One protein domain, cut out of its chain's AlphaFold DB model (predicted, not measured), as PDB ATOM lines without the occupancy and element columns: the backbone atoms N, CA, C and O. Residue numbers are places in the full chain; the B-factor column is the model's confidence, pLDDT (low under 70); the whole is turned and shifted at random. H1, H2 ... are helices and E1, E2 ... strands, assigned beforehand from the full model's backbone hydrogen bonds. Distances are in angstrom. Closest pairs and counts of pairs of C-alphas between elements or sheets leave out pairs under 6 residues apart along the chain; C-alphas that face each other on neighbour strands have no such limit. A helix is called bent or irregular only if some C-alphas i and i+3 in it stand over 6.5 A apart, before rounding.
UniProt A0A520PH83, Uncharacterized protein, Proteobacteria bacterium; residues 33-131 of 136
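Overview. This is residues 33 to 131 of the 136 residues of an uncharacterized protein of Proteobacteria bacterium (UniProt A0A520PH83). A long, twisted ribbon of three strands, E1 to E3, has H1 slantwise over one face, while H3 sits at the end of the ribbon where E1 begins, with little H2 near it. A long loop between H2 and H3 sticks out at residues 65 to 71. The 99 printed residues hold H1, H2, H3, E1, E2 and E3 in that order, a mixed class; the sheet, order E1 E2 E3, is antiparallel. The whole is only just compact, close to loose, with a radius of gyration of the C-alphas of 14.9 A, and spans 45 by 28 by 23 A.

Along the chain. H1, residues 33 to 47, begins at C-alpha 33 (15.889, -0.618, 165.336) and is 22.1 A long; it is irregular, with C-alphas 34 and 37 7.1 A apart. H2, residues 57 to 60, is only just irregular, with C-alphas 57 and 60 6.6 A apart. H3, residues 80 to 90, measures 15.0 A. E1, residues 94 to 103, measures 29.4 A, E2, residues 106 to 114, 26.1 A, and E3, residues 123 to 130, 22.5 A, ending at C-alpha 130 (12.035, -2.899, 150.127).

Arrangement. E1, E2 and E3 form a meander, each strand the antiparallel neighbour of the one before, in two hairpins. N 99 and O 110 are 2.8 A apart across E1 and E2; N 109 and O 127 are 2.8 A apart across E2 and E3. H1 is on the sheet at a height of 9.4 A, over E2, slantwise at 50 degrees on the local plane. H3 only grazes the sheet with residues 80 to 87; its closest C-alphas to E1 are Ala 87 and Glu 94, 7.6 A. H2 and H3 are close but not clearly touching, Cys 59 and Leu 86 having the closest C-alphas, 7.2 A. H1 and H3 are apart. Every O i to N i+4 pair is within hydrogen-bond range in H3, 9 of 11 in H1; H2 is too short for one.

Size, cuts and confidence. The farthest C-alphas, Thr 67 and Glu 105, are 45.0 A apart. The printed part has no cut. The link from H2 to H3 is long, 19 residues; residues 60 to 76 are under 70 in pLDDT.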
ATOM      1  N   ARG A  33      14.602  -0.109 164.819       90.31
ATOM      2  CA  ARG A  33      15.889  -0.618 165.336       90.31
ATOM      3  C   ARG A  33      16.143  -2.089 165.010       90.31
ATOM      4  O   ARG A  33      17.297  -2.479 164.863       90.31
ATOM      5  N   GLY A  34      15.080  -2.889 164.909       90.94
ATOM      6  CA  GLY A  34      15.168  -4.299 164.524       90.94
ATOM      7  C   GLY A  34      15.716  -4.510 163.110       90.94
ATOM      8  O   GLY A  34      16.266  -5.569 162.841       90.94
ATOM      9  N   LEU A  35      15.634  -3.498 162.240       91.06
ATOM     10  CA  LEU A  35      16.146  -3.557 160.871       91.06
ATOM     11  C   LEU A  35      17.641  -3.249 160.772       91.06
ATOM     12  O   LEU A  35      18.233  -3.519 159.737       91.06
ATOM     13  N   HIS A  36      18.274  -2.683 161.806       92.06
ATOM     14  CA  HIS A  36      19.672  -2.249 161.710       92.06
ATOM     15  C   HIS A  36      20.649  -3.376 161.329       92.06
ATOM     16  O   HIS A  36      21.498  -3.108 160.484       92.06
ATOM     17  N   PRO A  37      20.569  -4.599 161.901       92.44
ATOM     18  CA  PRO A  37      21.468  -5.684 161.510       92.44
ATOM     19  C   PRO A  37      21.295  -6.066 160.039       92.44
ATOM     20  O   PRO A  37      22.270  -6.067 159.298       92.44
ATOM     21  N   TRP A  38      20.050  -6.260 159.597       92.75
ATOM     22  CA  TRP A  38      19.743  -6.568 158.199       92.75
ATOM     23  C   TRP A  38      20.213  -5.452 157.251       92.75
ATOM     24  O   TRP A  38      20.855  -5.725 156.249       92.75
ATOM     25  N   LEU A  39      20.012  -4.177 157.600       93.56
ATOM     26  CA  LEU A  39      20.521  -3.051 156.805       93.56
ATOM     27  C   LEU A  39      22.051  -3.062 156.671       93.56
ATOM     28  O   LEU A  39      22.572  -2.607 155.660       93.56
ATOM     29  N   GLN A  40      22.783  -3.526 157.687       94.12
ATOM     30  CA  GLN A  40      24.242  -3.655 157.608       94.12
ATOM     31  C   GLN A  40      24.663  -4.833 156.724       94.12
ATOM     32  O   GLN A  40      25.651  -4.711 156.002       94.12
ATOM     33  N   GLU A  41      23.909  -5.932 156.751       93.75
ATOM     34  CA  GLU A  41      24.091  -7.071 155.843       93.75
ATOM     35  C   GLU A  41      23.842  -6.656 154.389       93.75
ATOM     36  O   GLU A  41      24.708  -6.871 153.553       93.75
ATOM     37  N   GLU A  42      22.759  -5.927 154.101       93.88
ATOM     38  CA  GLU A  42      22.481  -5.419 152.748       93.88
ATOM     39  C   GLU A  42      23.606  -4.512 152.227       93.88
ATOM     40  O   GLU A  42      23.964  -4.569 151.050       93.88
ATOM     41  N   VAL A  43      24.219  -3.690 153.089       94.69
ATOM     42  CA  VAL A  43      25.410  -2.910 152.711       94.69
ATOM     43  C   VAL A  43      26.587  -3.831 152.371       94.69
ATOM     44  O   VAL A  43      27.267  -3.596 151.371       94.69
ATOM     45  N   ALA A  44      26.840  -4.862 153.181       95.12
ATOM     46  CA  ALA A  44      27.911  -5.825 152.936       95.12
ATOM     47  C   ALA A  44      27.698  -6.599 151.623       95.12
ATOM     48  O   ALA A  44      28.625  -6.732 150.825       95.12
ATOM     49  N   ASP A  45      26.472  -7.042 151.362       94.31
ATOM     50  CA  ASP A  45      26.102  -7.772 150.148       94.31
ATOM     51  C   ASP A  45      26.170  -6.888 148.902       94.31
ATOM     52  O   ASP A  45      26.605  -7.336 147.843       94.31
ATOM     53  N   THR A  46      25.793  -5.612 149.025       93.00
ATOM     54  CA  THR A  46      25.772  -4.689 147.882       93.00
ATOM     55  C   THR A  46      27.177  -4.287 147.434       93.00
ATOM     56  O   THR A  46      27.421  -4.184 146.231       93.00
ATOM     57  N   TRP A  47      28.101  -4.024 148.367       94.88
ATOM     58  CA  TRP A  47      29.397  -3.420 148.022       94.88
ATOM     59  C   TRP A  47      30.632  -4.189 148.483       94.88
ATOM     60  O   TRP A  47      31.717  -3.828 148.050       94.88
ATOM     61  N   PHE A  48      30.523  -5.208 149.331       96.06
ATOM     62  CA  PHE A  48      31.685  -5.825 149.991       96.06
ATOM     63  C   PHE A  48      31.768  -7.344 149.798       96.06
ATOM     64  O   PHE A  48      32.407  -8.025 150.600       96.06
ATOM     65  N   ASP A  49      31.123  -7.899 148.766       94.62
ATOM     66  CA  ASP A  49      31.064  -9.348 148.515       94.62
ATOM     67  C   ASP A  49      30.637 -10.143 149.770       94.62
ATOM     68  O   ASP A  49      31.256 -11.144 150.142       94.62
ATOM     69  N   SER A  50      29.613  -9.641 150.473       93.62
ATOM     70  CA  SER A  50      29.081 -10.198 151.730       93.62
ATOM     71  C   SER A  50      30.066 -10.210 152.909       93.62
ATOM     72  O   SER A  50      29.809 -10.826 153.947       93.62
ATOM     73  N   LYS A  51      31.205  -9.520 152.802       95.44
ATOM     74  CA  LYS A  51      32.130  -9.339 153.921       95.44
ATOM     75  C   LYS A  51      31.727  -8.134 154.753       95.44
ATOM     76  O   LYS A  51      31.437  -7.064 154.230       95.44
ATOM     77  N   ILE A  52      31.778  -8.284 156.072       90.56
ATOM     78  CA  ILE A  52      31.414  -7.212 157.002       90.56
ATOM     79  C   ILE A  52      32.520  -6.142 156.999       90.56
ATOM     80  O   ILE A  52      33.638  -6.433 157.437       90.56
ATOM     81  N   PRO A  53      32.238  -4.903 156.556       93.56
ATOM     82  CA  PRO A  53      33.230  -3.840 156.545       93.56
ATOM     83  C   PRO A  53      33.443  -3.249 157.942       93.56
ATOM     84  O   PRO A  53      32.587  -3.343 158.830       93.56
ATOM     85  N   LYS A  54      34.567  -2.551 158.133       93.25
ATOM     86  CA  LYS A  54      34.813  -1.774 159.358       93.25
ATOM     87  C   LYS A  54      33.724  -0.709 159.528       93.25
ATOM     88  O   LYS A  54      33.552   0.155 158.669       93.25
ATOM     89  N   SER A  55      33.023  -0.704 160.661       91.25
ATOM     90  CA  SER A  55      32.087   0.380 160.977       91.25
ATOM     91  C   SER A  55      32.809   1.573 161.604       91.25
ATOM     92  O   SER A  55      33.581   1.432 162.552       91.25
ATOM     93  N   CYS A  56      32.535   2.774 161.103       88.12
ATOM     94  CA  CYS A  56      33.093   4.011 161.630       88.12
ATOM     95  C   CYS A  56      32.142   4.695 162.622       88.12
ATOM     96  O   CYS A  56      31.484   5.686 162.302       88.12
ATOM     97  N   HIS A  57      32.119   4.218 163.866       81.25
ATOM     98  CA  HIS A  57      31.334   4.847 164.942       81.25
ATOM     99  C   HIS A  57      31.875   6.221 165.365       81.25
ATOM    100  O   HIS A  57      31.142   7.059 165.880       81.25
ATOM    101  N   ILE A  58      33.166   6.473 165.133       78.38
ATOM    102  CA  ILE A  58      33.820   7.748 165.451       78.38
ATOM    103  C   ILE A  58      33.698   8.779 164.325       78.38
ATOM    104  O   ILE A  58      34.147   9.905 164.498       78.38
ATOM    105  N   CYS A  59      33.108   8.432 163.178       76.81
ATOM    106  CA  CYS A  59      32.941   9.386 162.078       76.81
ATOM    107  C   CYS A  59      31.951  10.510 162.422       76.81
ATOM    108  O   CYS A  59      31.927  11.538 161.743       76.81
ATOM    109  N   ASP A  60      31.165  10.323 163.485       65.31
ATOM    110  CA  ASP A  60      30.331  11.356 164.100       65.31
ATOM    111  C   ASP A  60      31.104  12.220 165.109       65.31
ATOM    112  O   ASP A  60      30.669  13.328 165.432       65.31
ATOM    113  N   ASN A  61      32.261  11.748 165.591       56.16
ATOM    114  CA  ASN A  61      33.086  12.493 166.532       56.16
ATOM    115  C   ASN A  61      33.781  13.643 165.807       56.16
ATOM    116  O   ASN A  61      34.666  13.477 164.967       56.16
ATOM    117  N   VAL A  62      33.359  14.849 166.170       56.34
ATOM    118  CA  VAL A  62      33.896  16.099 165.649       56.34
ATOM    119  C   VAL A  62      35.166  16.446 166.421       56.34
ATOM    120  O   VAL A  62      35.104  16.869 167.576       56.34
ATOM    121  N   TYR A  63      36.327  16.324 165.779       53.28
ATOM    122  CA  TYR A  63      37.547  16.942 166.295       53.28
ATOM    123  C   TYR A  63      37.446  18.458 166.082       53.28
ATOM    124  O   TYR A  63      37.572  18.945 164.961       53.28
ATOM    125  N   ARG A  64      37.167  19.218 167.149       47.78
ATOM    126  CA  ARG A  64      37.179  20.689 167.103       47.78
ATOM    127  C   ARG A  64      38.612  21.181 166.910       47.78
ATOM    128  O   ARG A  64      39.480  20.846 167.715       47.78
ATOM    129  N   TYR A  65      38.842  22.008 165.893       47.75
ATOM    130  CA  TYR A  65      40.104  22.725 165.735       47.75
ATOM    131  C   TYR A  65      40.017  24.139 166.310       47.75
ATOM    132  O   TYR A  65      38.997  24.801 166.126       47.75
ATOM    133  N   PRO A  66      41.089  24.640 166.950       43.16
ATOM    134  CA  PRO A  66      41.142  26.013 167.459       43.16
ATOM    135  C   PRO A  66      41.090  27.101 166.374       43.16
ATOM    136  O   PRO A  66      40.827  28.253 166.690       43.16
ATOM    137  N   THR A  67      41.377  26.760 165.114       50.91
ATOM    138  CA  THR A  67      41.477  27.709 163.991       50.91
ATOM    139  C   THR A  67      40.178  27.904 163.208       50.91
ATOM    140  O   THR A  67      40.124  28.791 162.359       50.91
ATOM    141  N   ASP A  68      39.133  27.120 163.484       48.38
ATOM    142  CA  ASP A  68      37.843  27.269 162.808       48.38
ATOM    143  C   ASP A  68      36.981  28.298 163.556       48.38
ATOM    144  O   ASP A  68      36.453  28.040 164.639       48.38
ATOM    145  N   ASN A  69      36.859  29.491 162.963       41.91
ATOM    146  CA  ASN A  69      36.089  30.647 163.442       41.91
ATOM    147  C   ASN A  69      34.571  30.378 163.493       41.91
ATOM    148  O   ASN A  69      33.787  30.954 162.742       41.91
ATOM    149  N   GLY A  70      34.130  29.517 164.406       37.88
ATOM    150  CA  GLY A  70      32.721  29.420 164.778       37.88
ATOM    151  C   GLY A  70      31.797  28.745 163.762       37.88
ATOM    152  O   GLY A  70      30.583  28.824 163.950       37.88
ATOM    153  N   SER A  71      32.299  28.021 162.750       33.91
ATOM    154  CA  SER A  71      31.442  27.082 162.009       33.91
ATOM    155  C   SER A  71      31.222  25.828 162.859       33.91
ATOM    156  O   SER A  71      31.856  24.785 162.709       33.91
ATOM    157  N   VAL A  72      30.327  25.967 163.828       37.34
ATOM    158  CA  VAL A  72      29.604  24.848 164.428       37.34
ATOM    159  C   VAL A  72      29.027  24.042 163.251       37.34
ATOM    160  O   VAL A  72      28.430  24.670 162.384       37.34
ATOM    161  N   LEU A  73      29.161  22.702 163.240       41.72
ATOM    162  CA  LEU A  73      28.484  21.762 162.304       41.72
ATOM    163  C   LEU A  73      29.273  21.557 160.977       41.72
ATOM    164  O   LEU A  73      29.861  22.492 160.464       41.72
ATOM    165  N   THR A  74      29.408  20.416 160.284       45.03
ATOM    166  CA  THR A  74      28.713  19.109 160.258       45.03
ATOM    167  C   THR A  74      29.279  18.292 159.074       45.03
ATOM    168  O   THR A  74      28.563  17.999 158.122       45.03
ATOM    169  N   ARG A  75      30.584  17.991 159.015       56.41
ATOM    170  CA  ARG A  75      31.166  17.352 157.808       56.41
ATOM    171  C   ARG A  75      32.185  16.253 158.110       56.41
ATOM    172  O   ARG A  75      33.194  16.186 157.424       56.41
ATOM    173  N   GLY A  76      31.932  15.403 159.115       69.81
ATOM    174  CA  GLY A  76      32.836  14.334 159.596       69.81
ATOM    175  C   GLY A  76      33.706  13.702 158.504       69.81
ATOM    176  O   GLY A  76      34.890  14.012 158.416       69.81
ATOM    177  N   VAL A  77      33.099  12.917 157.609       77.44
ATOM    178  CA  VAL A  77      33.773  12.338 156.428       77.44
ATOM    179  C   VAL A  77      33.635  13.169 155.150       77.44
ATOM    180  O   VAL A  77      34.108  12.753 154.106       77.44
ATOM    181  N   GLN A  78      32.984  14.328 155.174       77.88
ATOM    182  CA  GLN A  78      32.878  15.193 153.987       77.88
ATOM    183  C   GLN A  78      34.063  16.162 153.880       77.88
ATOM    184  O   GLN A  78      34.419  16.579 152.788       77.88
ATOM    185  N   ASN A  79      34.684  16.519 155.006       83.50
ATOM    186  CA  ASN A  79      35.881  17.351 155.047       83.50
ATOM    187  C   ASN A  79      37.140  16.480 154.899       83.50
ATOM    188  O   ASN A  79      37.362  15.572 155.706       83.50
ATOM    189  N   ILE A  80      37.992  16.779 153.913       86.94
ATOM    190  CA  ILE A  80      39.187  15.975 153.627       86.94
ATOM    191  C   ILE A  80      40.200  15.925 154.781       86.94
ATOM    192  O   ILE A  80      40.842  14.895 154.993       86.94
ATOM    193  N   VAL A  81      40.337  16.998 155.569       86.38
ATOM    194  CA  VAL A  81      41.276  17.042 156.705       86.38
ATOM    195  C   VAL A  81      40.827  16.073 157.799       86.38
ATOM    196  O   VAL A  81      41.639  15.307 158.324       86.38
ATOM    197  N   ASN A  82      39.532  16.058 158.113       83.25
ATOM    198  CA  ASN A  82      38.962  15.105 159.063       83.25
ATOM    199  C   ASN A  82      39.030  13.670 158.532       83.25
ATOM    200  O   ASN A  82      39.456  12.783 159.274       83.25
ATOM    201  N   ARG A  83      38.705  13.442 157.250       89.00
ATOM    202  CA  ARG A  83      38.841  12.119 156.618       89.00
ATOM    203  C   ARG A  83      40.248  11.561 156.743       89.00
ATOM    204  O   ARG A  83      40.393  10.431 157.186       89.00
ATOM    205  N   LYS A  84      41.281  12.344 156.412       90.94
ATOM    206  CA  LYS A  84      42.681  11.894 156.500       90.94
ATOM    207  C   LYS A  84      43.059  11.445 157.910       90.94
ATOM    208  O   LYS A  84      43.750  10.447 158.065       90.94
ATOM    209  N   ARG A  85      42.563  12.130 158.944       87.50
ATOM    210  CA  ARG A  85      42.795  11.733 160.341       87.50
ATOM    211  C   ARG A  85      42.058  10.459 160.722       87.50
ATOM    212  O   ARG A  85      42.652   9.569 161.323       87.50
ATOM    213  N   LEU A  86      40.775  10.375 160.379       88.62
ATOM    214  CA  LEU A  86      39.968   9.180 160.624       88.62
ATOM    215  C   LEU A  86      40.560   7.965 159.899       88.62
ATOM    216  O   LEU A  86      40.620   6.889 160.482       88.62
ATOM    217  N   ALA A  87      41.062   8.159 158.677       91.81
ATOM    218  CA  ALA A  87      41.743   7.141 157.886       91.81
ATOM    219  C   ALA A  87      42.982   6.590 158.585       91.81
ATOM    220  O   ALA A  87      43.168   5.382 158.619       91.81
ATOM    221  N   THR A  88      43.798   7.452 159.200       91.00
ATOM    222  CA  THR A  88      44.952   7.003 159.994       91.00
ATOM    223  C   THR A  88      44.531   6.183 161.213       91.00
ATOM    224  O   THR A  88      45.184   5.199 161.527       91.00
ATOM    225  N   ILE A  89      43.449   6.566 161.900       89.38
ATOM    226  CA  ILE A  89      42.972   5.859 163.103       89.38
ATOM    227  C   ILE A  89      42.385   4.487 162.753       89.38
ATOM    228  O   ILE A  89      42.563   3.530 163.499       89.38
ATOM    229  N   LEU A  90      41.639   4.412 161.653       90.38
ATOM    230  CA  LEU A  90      40.909   3.209 161.239       90.38
ATOM    231  C   LEU A  90      41.701   2.332 160.262       90.38
ATOM    232  O   LEU A  90      41.257   1.226 159.943       90.38
ATOM    233  N   GLU A  91      42.851   2.829 159.801       95.12
ATOM    234  CA  GLU A  91      43.703   2.218 158.780       95.12
ATOM    235  C   GLU A  91      42.897   1.901 157.510       95.12
ATOM    236  O   GLU A  91      42.771   0.748 157.100       95.12
ATOM    237  N   VAL A  92      42.281   2.940 156.935       95.62
ATOM    238  CA  VAL A  92      41.428   2.870 155.734       95.62
ATOM    239  C   VAL A  92      41.775   3.975 154.738       95.62
ATOM    240  O   VAL A  92      42.339   5.006 155.100       95.62
ATOM    241  N   GLU A  93      41.409   3.774 153.479       96.12
ATOM    242  CA  GLU A  93      41.647   4.685 152.354       96.12
ATOM    243  C   GLU A  93      40.343   5.330 151.850       96.12
ATOM    244  O   GLU A  93      40.366   6.388 151.218       96.12
ATOM    245  N   GLU A  94      39.191   4.735 152.155       95.62
ATOM    246  CA  GLU A  94      37.889   5.189 151.672       95.62
ATOM    247  C   GLU A  94      36.834   5.191 152.791       95.62
ATOM    248  O   GLU A  94      36.915   4.454 153.778       95.62
ATOM    249  N   PHE A  95      35.814   6.035 152.627       94.94
ATOM    250  CA  PHE A  95      34.680   6.143 153.544       94.94
ATOM    251  C   PHE A  95      33.361   6.094 152.785       94.94
ATOM    252  O   PHE A  95      33.052   7.014 152.023       94.94
ATOM    253  N   LEU A  96      32.551   5.074 153.058       95.06
ATOM    254  CA  LEU A  96      31.179   4.984 152.576       95.06
ATOM    255  C   LEU A  96      30.230   5.506 153.658       95.06
ATOM    256  O   LEU A  96      30.160   4.968 154.760       95.06
ATOM    257  N   THR A  97      29.485   6.567 153.365       93.50
ATOM    258  CA  THR A  97      28.358   6.988 154.211       93.50
ATOM    259  C   THR A  97      27.083   6.364 153.684       93.50
ATOM    260  O   THR A  97      26.811   6.498 152.498       93.50
ATOM    261  N   VAL A  98      26.301   5.745 154.567       93.44
ATOM    262  CA  VAL A  98      24.992   5.161 154.268       93.44
ATOM    263  C   VAL A  98      23.966   5.797 155.199       93.44
ATOM    264  O   VAL A  98      24.016   5.600 156.412       93.44
ATOM    265  N   ILE A  99      23.053   6.590 154.644       92.44
ATOM    266  CA  ILE A  99      21.949   7.217 155.371       92.44
ATOM    267  C   ILE A  99      20.664   6.505 154.977       92.44
ATOM    268  O   ILE A  99      20.314   6.481 153.801       92.44
ATOM    269  N   VAL A 100      19.946   5.962 155.954       92.56
ATOM    270  CA  VAL A 100      18.683   5.259 155.715       92.56
ATOM    271  C   VAL A 100      17.544   6.020 156.370       92.56
ATOM    272  O   VAL A 100      17.618   6.392 157.546       92.56
ATOM    273  N   ARG A 101      16.479   6.231 155.596       92.81
ATOM    274  CA  ARG A 101      15.214   6.813 156.036       92.81
ATOM    275  C   ARG A 101      14.081   5.856 155.740       92.81
ATOM    276  O   ARG A 101      13.921   5.419 154.608       92.81
ATOM    277  N   GLN A 102      13.260   5.585 156.741       90.56
ATOM    278  CA  GLN A 102      12.060   4.778 156.566       90.56
ATOM    279  C   GLN A 102      10.829   5.668 156.365       90.56
ATOM    280  O   GLN A 102      10.626   6.618 157.128       90.56
ATOM    281  N   SER A 103      10.013   5.333 155.362       89.00
ATOM    282  CA  SER A 103       8.695   5.914 155.091       89.00
ATOM    283  C   SER A 103       7.695   4.787 154.821       89.00
ATOM    284  O   SER A 103       7.622   4.246 153.717       89.00
ATOM    285  N   GLY A 104       6.952   4.387 155.859       86.50
ATOM    286  CA  GLY A 104       6.119   3.183 155.818       86.50
ATOM    287  C   GLY A 104       6.971   1.926 155.619       86.50
ATOM    288  O   GLY A 104       7.836   1.623 156.444       86.50
ATOM    289  N   GLU A 105       6.736   1.233 154.506       85.94
ATOM    290  CA  GLU A 105       7.422  -0.012 154.125       85.94
ATOM    291  C   GLU A 105       8.635   0.209 153.206       85.94
ATOM    292  O   GLU A 105       9.350  -0.738 152.881       85.94
ATOM    293  N   VAL A 106       8.883   1.456 152.797       89.50
ATOM    294  CA  VAL A 106       9.996   1.824 151.918       89.50
ATOM    295  C   VAL A 106      11.156   2.367 152.743       89.50
ATOM    296  O   VAL A 106      10.968   3.198 153.639       89.50
ATOM    297  N   LEU A 107      12.368   1.923 152.411       92.50
ATOM    298  CA  LEU A 107      13.614   2.428 152.968       92.50
ATOM    299  C   LEU A 107      14.364   3.192 151.882       92.50
ATOM    300  O   LEU A 107      14.906   2.600 150.957       92.50
ATOM    301  N   SER A 108      14.399   4.514 152.000       93.94
ATOM    302  CA  SER A 108      15.229   5.362 151.151       93.94
ATOM    303  C   SER A 108      16.662   5.339 151.670       93.94
ATOM    304  O   SER A 108      16.910   5.634 152.844       93.94
ATOM    305  N   VAL A 109      17.595   4.981 150.795       94.00
ATOM    306  CA  VAL A 109      19.018   4.833 151.086       94.00
ATOM    307  C   VAL A 109      19.788   5.866 150.281       94.00
ATOM    308  O   VAL A 109      19.776   5.856 149.051       94.00
ATOM    309  N   GLU A 110      20.478   6.757 150.982       93.31
ATOM    310  CA  GLU A 110      21.424   7.700 150.396       93.31
ATOM    311  C   GLU A 110      22.835   7.232 150.721       93.31
ATOM    312  O   GLU A 110      23.197   7.042 151.884       93.31
ATOM    313  N   THR A 111      23.647   7.064 149.689       92.88
ATOM    314  CA  THR A 111      25.022   6.595 149.805       92.88
ATOM    315  C   THR A 111      25.990   7.582 149.193       92.88
ATOM    316  O   THR A 111      25.680   8.291 148.232       92.88
ATOM    317  N   THR A 112      27.168   7.697 149.796       92.56
ATOM    318  CA  THR A 112      28.216   8.596 149.318       92.56
ATOM    319  C   THR A 112      29.583   8.036 149.673       92.56
ATOM    320  O   THR A 112      29.894   7.883 150.859       92.56
ATOM    321  N   LEU A 113      30.405   7.769 148.659       94.62
ATOM    322  CA  LEU A 113      31.775   7.290 148.823       94.62
ATOM    323  C   LEU A 113      32.760   8.450 148.701       94.62
ATOM    324  O   LEU A 113      32.730   9.196 147.726       94.62
ATOM    325  N   HIS A 114      33.680   8.567 149.651       93.38
ATOM    326  CA  HIS A 114      34.774   9.532 149.594       93.38
ATOM    327  C   HIS A 114      36.135   8.845 149.712       93.38
ATOM    328  O   HIS A 114      36.278   7.890 150.473       93.38
ATOM    329  N   ASN A 115      37.142   9.399 149.033       94.38
ATOM    330  CA  ASN A 115      38.549   9.027 149.195       94.38
ATOM    331  C   ASN A 115      39.336  10.117 149.952       94.38
ATOM    332  O   ASN A 115      38.776  11.098 150.458       94.38
ATOM    333  N   LEU A 116      40.657   9.954 150.043       94.50
ATOM    334  CA  LEU A 116      41.552  10.901 150.722       94.50
ATOM    335  C   LEU A 116      42.180  11.953 149.796       94.50
ATOM    336  O   LEU A 116      42.987  12.761 150.262       94.50
ATOM    337  N   GLU A 117      41.848  11.953 148.506       93.88
ATOM    338  CA  GLU A 117      42.556  12.739 147.488       93.88
ATOM    339  C   GLU A 117      41.826  14.029 147.118       93.88
ATOM    340  O   GLU A 117      42.462  15.068 146.950       93.88
ATOM    341  N   GLN A 118      40.496  13.980 147.050       89.56
ATOM    342  CA  GLN A 118      39.634  15.093 146.644       89.56
ATOM    343  C   GLN A 118      38.540  15.333 147.679       89.56
ATOM    344  O   GLN A 118      38.129  14.389 148.344       89.56
ATOM    345  N   ASP A 119      38.063  16.574 147.827       85.69
ATOM    346  CA  ASP A 119      36.957  16.895 148.743       85.69
ATOM    347  C   ASP A 119      35.638  16.254 148.290       85.69
ATOM    348  O   ASP A 119      34.951  15.640 149.113       85.69
ATOM    349  N   GLU A 120      35.343  16.343 146.989       88.88
ATOM    350  CA  GLU A 120      34.142  15.791 146.359       88.88
ATOM    351  C   GLU A 120      34.085  14.258 146.458       88.88
ATOM    352  O   GLU A 120      35.121  13.584 146.386       88.88
ATOM    353  N   PRO A 121      32.887  13.670 146.598       90.88
ATOM    354  CA  PRO A 121      32.754  12.225 146.638       90.88
ATOM    355  C   PRO A 121      33.152  11.589 145.305       90.88
ATOM    356  O   PRO A 121      32.982  12.177 144.239       90.88
ATOM    357  N   LEU A 122      33.659  10.357 145.376       91.62
ATOM    358  CA  LEU A 122      33.891   9.527 144.198       91.62
ATOM    359  C   LEU A 122      32.570   9.239 143.486       91.62
ATOM    360  O   LEU A 122      32.497   9.356 142.271       91.62
ATOM    361  N   TRP A 123      31.527   8.911 144.249       92.81
ATOM    362  CA  TRP A 123      30.155   8.785 143.765       92.81
ATOM    363  C   TRP A 123      29.156   8.997 144.899       92.81
ATOM    364  O   TRP A 123      29.480   8.879 146.086       92.81
ATOM    365  N   ALA A 124      27.921   9.305 144.513       90.69
ATOM    366  CA  ALA A 124      26.784   9.379 145.413       90.69
ATOM    367  C   ALA A 124      25.541   8.820 144.720       90.69
ATOM    368  O   ALA A 124      25.334   9.056 143.529       90.69
ATOM    369  N   LYS A 125      24.707   8.098 145.467       90.44
ATOM    370  CA  LYS A 125      23.515   7.445 144.925       90.44
ATOM    371  C   LYS A 125      22.371   7.507 145.922       90.44
ATOM    372  O   LYS A 125      22.579   7.418 147.129       90.44
ATOM    373  N   VAL A 126      21.162   7.639 145.396       90.69
ATOM    374  CA  VAL A 126      19.927   7.498 146.165       90.69
ATOM    375  C   VAL A 126      19.111   6.396 145.520       90.69
ATOM    376  O   VAL A 126      18.912   6.409 144.306       90.69
ATOM    377  N   PHE A 127      18.679   5.434 146.317       91.31
ATOM    378  CA  PHE A 127      17.847   4.330 145.862       91.31
ATOM    379  C   PHE A 127      16.954   3.845 147.006       91.31
ATOM    380  O   PHE A 127      16.990   4.388 148.111       91.31
ATOM    381  N   GLU A 128      16.115   2.854 146.729       91.81
ATOM    382  CA  GLU A 128      15.178   2.304 147.700       91.81
ATOM    383  C   GLU A 128      15.448   0.817 147.920       91.81
ATOM    384  O   GLU A 128      15.645   0.067 146.963       91.81
ATOM    385  N   TRP A 129      15.418   0.397 149.181       89.12
ATOM    386  CA  TRP A 129      15.252  -0.999 149.554       89.12
ATOM    387  C   TRP A 129      13.800  -1.233 149.963       89.12
ATOM    388  O   TRP A 129      13.206  -0.454 150.716       89.12
ATOM    389  N   SER A 130      13.223  -2.335 149.493       78.62
ATOM    390  CA  SER A 130      12.035  -2.899 150.127       78.62
ATOM    391  C   SER A 130      12.465  -3.635 151.390       78.62
ATOM    392  O   SER A 130      13.432  -4.395 151.337       78.62
ATOM    393  N   LYS A 131      11.744  -3.450 152.501       70.12
ATOM    394  CA  LYS A 131      11.926  -4.282 153.699       70.12
ATOM    395  C   LYS A 131      11.910  -5.778 153.328       70.12
ATOM    396  O   LYS A 131      11.183  -6.158 152.402       70.12
TER     397      LYS A 131